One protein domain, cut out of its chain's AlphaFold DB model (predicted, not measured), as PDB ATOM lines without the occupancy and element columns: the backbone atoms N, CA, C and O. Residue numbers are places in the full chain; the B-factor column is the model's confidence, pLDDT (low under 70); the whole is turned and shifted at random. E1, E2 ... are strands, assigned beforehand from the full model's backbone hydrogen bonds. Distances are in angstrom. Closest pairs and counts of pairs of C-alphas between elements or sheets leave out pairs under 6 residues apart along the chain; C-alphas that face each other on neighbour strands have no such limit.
ATOM      1  N   ILE A   4     319.313 347.362 243.365       91.62
ATOM      2  CA  ILE A   4     319.499 346.243 242.436       91.62
ATOM      3  C   ILE A   4     320.959 346.231 241.996       91.62
ATOM      4  O   ILE A   4     321.490 347.251 241.560       91.62
ATOM      5  N   THR A   5     321.594 345.066 242.085       95.00
ATOM      6  CA  THR A   5     322.968 344.864 241.626       95.00
ATOM      7  C   THR A   5     323.008 343.718 240.632       95.00
ATOM      8  O   THR A   5     322.537 342.617 240.920       95.00
ATOM      9  N   ILE A   6     323.585 343.982 239.463       93.69
ATOM     10  CA  ILE A   6     323.826 342.998 238.410       93.69
ATOM     11  C   ILE A   6     325.335 342.905 238.229       93.69
ATOM     12  O   ILE A   6     325.974 343.868 237.811       93.69
ATOM     13  N   SER A   7     325.908 341.750 238.564       93.69
ATOM     14  CA  SER A   7     327.359 341.571 238.602       93.69
ATOM     15  C   SER A   7     327.833 340.535 237.593       93.69
ATOM     16  O   SER A   7     327.518 339.352 237.699       93.69
ATOM     17  N   ASN A   8     328.644 341.003 236.649       92.00
ATOM     18  CA  ASN A   8     329.495 340.230 235.753       92.00
ATOM     19  C   ASN A   8     328.802 339.224 234.804       92.00
ATOM     20  O   ASN A   8     329.409 338.194 234.501       92.00
ATOM     21  N   PRO A   9     327.586 339.463 234.269       93.75
ATOM     22  CA  PRO A   9     327.170 338.724 233.089       93.75
ATOM     23  C   PRO A   9     328.027 339.134 231.880       93.75
ATOM     24  O   PRO A   9     328.436 340.288 231.742       93.75
ATOM     25  N   ALA A  10     328.262 338.186 230.972       92.88
ATOM     26  CA  ALA A  10     328.879 338.494 229.683       92.88
ATOM     27  C   ALA A  10     327.964 339.406 228.842       92.88
ATOM     28  O   ALA A  10     328.412 340.334 228.177       92.88
ATOM     29  N   ILE A  11     326.652 339.164 228.885       92.44
ATOM     30  CA  ILE A  11     325.657 339.978 228.186       92.44
ATOM     31  C   ILE A  11     324.480 340.207 229.127       92.44
ATOM     32  O   ILE A  11     323.905 339.251 229.646       92.44
ATOM     33  N   PHE A  12     324.100 341.470 229.308       93.19
ATOM     34  CA  PHE A  12     322.861 341.857 229.967       93.19
ATOM     35  C   PHE A  12     321.977 342.614 228.975       93.19
ATOM     36  O   PHE A  12     322.385 343.639 228.428       93.19
ATOM     37  N   THR A  13     320.778 342.089 228.729       92.19
ATOM     38  CA  THR A  13     319.826 342.647 227.765       92.19
ATOM     39  C   THR A  13     318.526 342.995 228.475       92.19
ATOM     40  O   THR A  13     317.921 342.131 229.108       92.19
ATOM     41  N   LEU A  14     318.083 344.240 228.331       91.50
ATOM     42  CA  LEU A  14     316.695 344.622 228.562       91.50
ATOM     43  C   LEU A  14     315.943 344.479 227.242       91.50
ATOM     44  O   LEU A  14     316.344 345.083 226.254       91.50
ATOM     45  N   ASP A  15     314.886 343.675 227.217       92.69
ATOM     46  CA  ASP A  15     314.028 343.493 226.043       92.69
ATOM     47  C   ASP A  15     312.573 343.679 226.467       92.69
ATOM     48  O   ASP A  15     312.050 342.871 227.238       92.69
ATOM     49  N   ASN A  16     311.961 344.791 226.039       91.12
ATOM     50  CA  ASN A  16     310.611 345.209 226.439       91.12
ATOM     51  C   ASN A  16     310.369 345.060 227.954       91.12
ATOM     52  O   ASN A  16     309.343 344.545 228.405       91.12
ATOM     53  N   SER A  17     311.373 345.445 228.742       92.25
ATOM     54  CA  SER A  17     311.472 345.120 230.164       92.25
ATOM     55  C   SER A  17     311.651 346.365 231.021       92.25
ATOM     56  O   SER A  17     312.159 347.394 230.572       92.25
ATOM     57  N   GLN A  18     311.266 346.262 232.294       91.19
ATOM     58  CA  GLN A  18     311.415 347.346 233.260       91.19
ATOM     59  C   GLN A  18     312.333 346.938 234.409       91.19
ATOM     60  O   GLN A  18     312.127 345.905 235.044       91.19
ATOM     61  N   LEU A  19     313.318 347.786 234.699       90.31
ATOM     62  CA  LEU A  19     314.197 347.661 235.855       90.31
ATOM     63  C   LEU A  19     313.922 348.821 236.813       90.31
ATOM     64  O   LEU A  19     314.295 349.961 236.541       90.31
ATOM     65  N   ARG A  20     313.229 348.539 237.917       90.75
ATOM     66  CA  ARG A  20     312.665 349.565 238.799       90.75
ATOM     67  C   ARG A  20     313.196 349.425 240.223       90.75
ATOM     68  O   ARG A  20     312.942 348.430 240.894       90.75
ATOM     69  N   ALA A  21     313.903 350.453 240.671       90.25
ATOM     70  CA  ALA A  21     314.354 350.660 242.041       90.25
ATOM     71  C   ALA A  21     313.911 352.056 242.507       90.25
ATOM     72  O   ALA A  21     314.709 352.828 243.026       90.25
ATOM     73  N   ASN A  22     312.653 352.422 242.260       84.94
ATOM     74  CA  ASN A  22     312.118 353.710 242.691       84.94
ATOM     75  C   ASN A  22     311.788 353.700 244.199       84.94
ATOM     76  O   ASN A  22     311.721 352.640 244.827       84.94
ATOM     77  N   ALA A  23     311.563 354.879 244.778       83.44
ATOM     78  CA  ALA A  23     311.167 355.034 246.176       83.44
ATOM     79  C   ALA A  23     309.901 355.889 246.327       83.44
ATOM     80  O   ALA A  23     309.784 356.944 245.710       83.44
ATOM     81  N   ASP A  24     308.991 355.462 247.202       80.25
ATOM     82  CA  ASP A  24     307.774 356.224 247.528       80.25
ATOM     83  C   ASP A  24     308.080 357.355 248.533       80.25
ATOM     84  O   ASP A  24     307.436 358.398 248.559       80.25
ATOM     85  N   ALA A  25     309.113 357.169 249.362       76.62
ATOM     86  CA  ALA A  25     309.606 358.168 250.305       76.62
ATOM     87  C   ALA A  25     311.134 358.102 250.441       76.62
ATOM     88  O   ALA A  25     311.734 357.024 250.446       76.62
ATOM     89  N   GLY A  26     311.760 359.266 250.617       77.56
ATOM     90  CA  GLY A  26     313.216 359.407 250.693       77.56
ATOM     91  C   GLY A  26     313.889 359.459 249.320       77.56
ATOM     92  O   GLY A  26     313.244 359.744 248.314       77.56
ATOM     93  N   ASN A  27     315.204 359.238 249.287       80.44
ATOM     94  CA  ASN A  27     315.988 359.274 248.049       80.44
ATOM     95  C   ASN A  27     315.548 358.180 247.071       80.44
ATOM     96  O   ASN A  27     315.127 357.102 247.503       80.44
ATOM     97  N   GLY A  28     315.704 358.447 245.771       83.44
ATOM     98  CA  GLY A  28     315.565 357.425 244.739       83.44
ATOM     99  C   GLY A  28     316.497 356.239 245.004       83.44
ATOM    100  O   GLY A  28     317.478 356.348 245.750       83.44
ATOM    101  N   GLY A  29     316.169 355.068 244.464       89.31
ATOM    102  CA  GLY A  29     316.975 353.876 244.711       89.31
ATOM    103  C   GLY A  29     318.257 353.841 243.893       89.31
ATOM    104  O   GLY A  29     318.616 354.784 243.185       89.31
ATOM    105  N   LYS A  30     318.969 352.720 244.027       90.81
ATOM    106  CA  LYS A  30     320.255 352.501 243.368       90.81
ATOM    107  C   LYS A  30     320.205 351.285 242.458       90.81
ATOM    108  O   LYS A  30     319.812 350.202 242.889       90.81
ATOM    109  N   ILE A  31     320.657 351.451 241.224       93.12
ATOM    110  CA  ILE A  31     320.890 350.352 240.291       93.12
ATOM    111  C   ILE A  31     322.364 350.376 239.899       93.12
ATOM    112  O   ILE A  31     322.857 351.387 239.407       93.12
ATOM    113  N   ASP A  32     323.060 349.266 240.124       93.94
ATOM    114  CA  ASP A  32     324.458 349.078 239.735       93.94
ATOM    115  C   ASP A  32     324.567 347.890 238.775       93.94
ATOM    116  O   ASP A  32     324.234 346.752 239.128       93.94
ATOM    117  N   ILE A  33     324.978 348.166 237.541       93.19
ATOM    118  CA  ILE A  33     325.100 347.190 236.462       93.19
ATOM    119  C   ILE A  33     326.564 347.119 236.053       93.19
ATOM    120  O   ILE A  33     327.100 348.062 235.477       93.19
ATOM    121  N   ASN A  34     327.190 345.969 236.279       94.19
ATOM    122  CA  ASN A  34     328.527 345.664 235.790       94.19
ATOM    123  C   ASN A  34     328.458 344.478 234.827       94.19
ATOM    124  O   ASN A  34     328.242 343.357 235.271       94.19
ATOM    125  N   THR A  35     328.629 344.707 233.527       93.19
ATOM    126  CA  THR A  35     328.490 343.688 232.468       93.19
ATOM    127  C   THR A  35     329.575 343.869 231.408       93.19
ATOM    128  O   THR A  35     330.138 344.951 231.273       93.19
ATOM    129  N   GLU A  36     329.893 342.840 230.623       91.12
ATOM    130  CA  GLU A  36     330.774 343.054 229.464       91.12
ATOM    131  C   GLU A  36     330.028 343.793 228.349       91.12
ATOM    132  O   GLU A  36     330.554 344.757 227.790       91.12
ATOM    133  N   GLN A  37     328.789 343.384 228.065       89.06
ATOM    134  CA  GLN A  37     327.919 344.007 227.073       89.06
ATOM    135  C   GLN A  37     326.557 344.346 227.676       89.06
ATOM    136  O   GLN A  37     325.939 343.518 228.351       89.06
ATOM    137  N   PHE A  38     326.077 345.556 227.392       89.88
ATOM    138  CA  PHE A  38     324.744 346.006 227.773       89.88
ATOM    139  C   PHE A  38     323.913 346.321 226.530       89.88
ATOM    140  O   PHE A  38     324.333 347.113 225.684       89.88
ATOM    141  N   ASN A  39     322.740 345.694 226.429       89.50
ATOM    142  CA  ASN A  39     321.805 345.879 225.326       89.50
ATOM    143  C   ASN A  39     320.452 346.354 225.856       89.50
ATOM    144  O   ASN A  39     319.948 345.836 226.853       89.50
ATOM    145  N   VAL A  40     319.835 347.281 225.134       88.12
ATOM    146  CA  VAL A  40     318.463 347.724 225.374       88.12
ATOM    147  C   VAL A  40     317.701 347.548 224.068       88.12
ATOM    148  O   VAL A  40     318.129 348.049 223.034       88.12
ATOM    149  N   LEU A  41     316.624 346.769 224.107       86.12
ATOM    150  CA  LEU A  41     315.776 346.421 222.975       86.12
ATOM    151  C   LEU A  41     314.318 346.766 223.300       86.12
ATOM    152  O   LEU A  41     313.859 346.603 224.440       86.12
ATOM    153  N   GLY A  42     313.593 347.212 222.273       86.44
ATOM    154  CA  GLY A  42     312.189 347.597 222.386       86.44
ATOM    155  C   GLY A  42     311.946 348.707 223.412       86.44
ATOM    156  O   GLY A  42     312.833 349.502 223.719       86.44
ATOM    157  N   GLU A  43     310.738 348.725 223.970       87.25
ATOM    158  CA  GLU A  43     310.303 349.719 224.956       87.25
ATOM    159  C   GLU A  43     310.752 349.305 226.364       87.25
ATOM    160  O   GLU A  43     309.977 348.799 227.180       87.25
ATOM    161  N   SER A  44     312.046 349.468 226.634       89.31
ATOM    162  CA  SER A  44     312.651 349.139 227.926       89.31
ATOM    163  C   SER A  44     312.889 350.386 228.778       89.31
ATOM    164  O   SER A  44     313.275 351.437 228.270       89.31
ATOM    165  N   ARG A  45     312.702 350.273 230.100       88.38
ATOM    166  CA  ARG A  45     312.826 351.406 231.033       88.38
ATOM    167  C   ARG A  45     313.622 351.044 232.282       88.38
ATOM    168  O   ARG A  45     313.352 350.033 232.924       88.38
ATOM    169  N   ILE A  46     314.546 351.922 232.662       89.25
ATOM    170  CA  ILE A  46     315.213 351.897 233.967       89.25
ATOM    171  C   ILE A  46     314.668 353.060 234.793       89.25
ATOM    172  O   ILE A  46     314.643 354.193 234.318       89.25
ATOM    173  N   ASP A  47     314.212 352.782 236.011       88.06
ATOM    174  CA  ASP A  47     313.620 353.784 236.891       88.06
ATOM    175  C   ASP A  47     314.222 353.709 238.296       88.06
ATOM    176  O   ASP A  47     314.024 352.738 239.029       88.06
ATOM    177  N   VAL A  48     314.958 354.760 238.659       90.31
ATOM    178  CA  VAL A  48     315.561 354.963 239.985       90.31
ATOM    179  C   VAL A  48     314.933 356.146 240.726       90.31
ATOM    180  O   VAL A  48     315.465 356.589 241.735       90.31
ATOM    181  N   SER A  49     313.827 356.700 240.229       84.56
ATOM    182  CA  SER A  49     313.252 357.951 240.733       84.56
ATOM    183  C   SER A  49     312.652 357.837 242.143       84.56
ATOM    184  O   SER A  49     312.474 356.749 242.693       84.56
ATOM    185  N   SER A  50     312.328 358.981 242.746       85.56
ATOM    186  CA  SER A  50     311.539 359.072 243.978       85.56
ATOM    187  C   SER A  50     310.274 359.886 243.738       85.56
ATOM    188  O   SER A  50     310.332 360.907 243.047       85.56
ATOM    189  N   GLU A  51     309.154 359.497 244.356       81.69
ATOM    190  CA  GLU A  51     307.906 360.280 244.322       81.69
ATOM    191  C   GLU A  51     308.068 361.673 244.955       81.69
ATOM    192  O   GLU A  51     307.358 362.609 244.596       81.69
ATOM    193  N   LEU A  52     309.050 361.843 245.847       78.75
ATOM    194  CA  LEU A  52     309.381 363.133 246.462       78.75
ATOM    195  C   LEU A  52     310.323 363.994 245.602       78.75
ATOM    196  O   LEU A  52     310.779 365.042 246.058       78.75
ATOM    197  N   GLY A  53     310.659 363.550 244.386       65.44
ATOM    198  CA  GLY A  53     311.578 364.252 243.484       65.44
ATOM    199  C   GLY A  53     313.050 364.178 243.903       65.44
ATOM    200  O   GLY A  53     313.876 364.925 243.384       65.44
ATOM    201  N   LEU A  54     313.392 363.299 244.850       72.19
ATOM    202  CA  LEU A  54     314.771 363.082 245.284       72.19
ATOM    203  C   LEU A  54     315.499 362.133 244.321       72.19
ATOM    204  O   LEU A  54     314.999 361.057 243.990       72.19
ATOM    205  N   ASN A  55     316.697 362.529 243.891       74.62
ATOM    206  CA  ASN A  55     317.466 361.815 242.871       74.62
ATOM    207  C   ASN A  55     317.820 360.382 243.315       74.62
ATOM    208  O   ASN A  55     318.188 360.155 244.470       74.62
ATOM    209  N   GLY A  56     317.716 359.427 242.388       82.19
ATOM    210  CA  GLY A  56     318.300 358.089 242.515       82.19
ATOM    211  C   GLY A  56     319.600 357.959 241.731       82.19
ATOM    212  O   GLY A  56     320.032 358.903 241.071       82.19
ATOM    213  N   GLU A  57     320.226 356.786 241.796       86.56
ATOM    214  CA  GLU A  57     321.546 356.542 241.210       86.56
ATOM    215  C   GLU A  57     321.527 355.323 240.276       86.56
ATOM    216  O   GLU A  57     321.192 354.213 240.690       86.56
ATOM    217  N   LEU A  58     321.925 355.522 239.018       88.50
ATOM    218  CA  LEU A  58     322.216 354.451 238.064       88.50
ATOM    219  C   LEU A  58     323.714 354.462 237.756       88.50
ATOM    220  O   LEU A  58     324.226 355.439 237.214       88.50
ATOM    221  N   ILE A  59     324.395 353.363 238.063       89.69
ATOM    222  CA  ILE A  59     325.790 353.126 237.692       89.69
ATOM    223  C   ILE A  59     325.801 352.028 236.634       89.69
ATOM    224  O   ILE A  59     325.335 350.917 236.882       89.69
ATOM    225  N   LEU A  60     326.330 352.336 235.451       88.88
ATOM    226  CA  LEU A  60     326.478 351.380 234.359       88.88
ATOM    227  C   LEU A  60     327.949 351.262 233.968       88.88
ATOM    228  O   LEU A  60     328.517 352.152 233.339       88.88
ATOM    229  N   ASN A  61     328.539 350.123 234.298       87.50
ATOM    230  CA  ASN A  61     329.877 349.732 233.898       87.50
ATOM    231  C   ASN A  61     329.770 348.668 232.800       87.50
ATOM    232  O   ASN A  61     329.415 347.520 233.065       87.50
ATOM    233  N   SER A  62     330.064 349.057 231.555       85.25
ATOM    234  CA  SER A  62     330.080 348.146 230.406       85.25
ATOM    235  C   SER A  62     331.330 348.319 229.544       85.25
ATOM    236  O   SER A  62     331.891 349.416 229.454       85.25
ATOM    237  N   THR A  63     331.809 347.238 228.920       79.69
ATOM    238  CA  THR A  63     332.861 347.309 227.879       79.69
ATOM    239  C   THR A  63     332.291 347.554 226.491       79.69
ATOM    240  O   THR A  63     332.994 348.081 225.637       79.69
ATOM    241  N   LYS A  64     331.022 347.199 226.274       79.94
ATOM    242  CA  LYS A  64     330.321 347.360 225.003       79.94
ATOM    243  C   LYS A  64     328.932 347.920 225.267       79.94
ATOM    244  O   LYS A  64     328.101 347.284 225.920       79.94
ATOM    245  N   LEU A  65     328.695 349.120 224.759       73.50
ATOM    246  CA  LEU A  65     327.369 349.711 224.659       73.50
ATOM    247  C   LEU A  65     326.938 349.597 223.202       73.50
ATOM    248  O   LEU A  65     327.739 349.838 222.302       73.50
ATOM    249  N   LYS A  66     325.694 349.188 222.967       68.06
ATOM    250  CA  LYS A  66     325.106 349.258 221.628       68.06
ATOM    251  C   LYS A  66     324.739 350.722 221.349       68.06
ATOM    252  O   LYS A  66     324.196 351.371 222.242       68.06
ATOM    253  N   ASP A  67     325.024 351.230 220.146       57.56
ATOM    254  CA  ASP A  67     324.911 352.663 219.791       57.56
ATOM    255  C   ASP A  67     323.534 353.288 220.087       57.56
ATOM    256  O   ASP A  67     323.434 354.473 220.392       57.56
ATOM    257  N   GLU A  68     322.472 352.479 220.090       58.59
ATOM    258  CA  GLU A  68     321.103 352.889 220.434       58.59
ATOM    259  C   GLU A  68     320.972 353.424 221.876       58.59
ATOM    260  O   GLU A  68     320.098 354.242 222.144       58.59
ATOM    261  N   PHE A  69     321.858 353.032 222.801       56.69
ATOM    262  CA  PHE A  69     321.854 353.519 224.188       56.69
ATOM    263  C   PHE A  69     322.377 354.960 224.328       56.69
ATOM    264  O   PHE A  69     322.086 355.633 225.314       56.69
TER     265      PHE A  69
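AT A GLANCE: This is residues 4 to 69 of the 124 residues of an uncharacterized protein of Beggiatoa sp. SS (UniProt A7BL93). You are looking at a short solenoid, the chain wound in stacked turns with a roughly triangular cross-section: E1, E2 and E3 make one turn, the bent E4 and E5 make the next, and E6 begins a third. One wall stacks E1, E4 up to its bend and E6 up to its bend; a second stacks E2 on residues 37 to 41 of E4; the third stacks E3 on E5, and the links E3 to E4 and E5 to E6 make a drawn-out corner. The printed part has 66 residues, with six named strands in the order E1 to E6 and no named helix; the class is all strand, and both sheets are parallel. The whole is compact, with a radius of gyration of the C-alphas of 12.4 A and spans of 34 by 23 by 15 A.

IN THESE COORDINATES: Begin with E4, residues 30 to 41, the longest strand: find C-alpha 30 at (320.255, 352.501, 243.368) and follow it 21.7 A to C-alpha 41. It bends by 113 degrees at residue 36. E6, residues 57 to 65, runs 18.8 A from first to last C-alpha, ends at C-alpha 65 at (327.369, 349.711, 224.659), and bends by 89 degrees at residue 62. E1, residues 4 to 7, begins at C-alpha 4 at (319.499, 346.243, 242.436) and measures 9.9 A; E2, residues 11 to 15, measures 12.3 A. Look for E3 at residues 18 to 20, 6.1 A, and E5 at residues 45 to 47, 6.4 A.

HOW THE PARTS SIT: The larger sheet is branched and twisted, and E4 has three parallel neighbours in it. On one side of E4 find E1 beside residues 31 to 34, with N 6 and O 32 at 2.9 A, and E2 beside residues 37 to 41, with N 41 and O 14 at 2.7 A. On the other side is E6 beside residues 30 to 38; N 59 and O 31 are 2.8 A apart, and N 38 and O 64 are 3.0 A apart. E3 and E5 form a sheet of two parallel strands, their directions 5 degrees apart; C-alphas 19 and 46 face each other at 4.7 A, and N 19 and O 45 are within hydrogen-bond range at 2.9 A. E2 and E3 meet only through their link. E3 and E4 are only just apart, closest 8.4 A.

THE WHOLE: The two C-alphas farthest apart are those of Ala 10 and Leu 52, 35.6 A. The printed part has no cut and no long link. Mean pLDDT of the printed part is 85.7; look for values under 70 at residue 53 and residues 66 to 69.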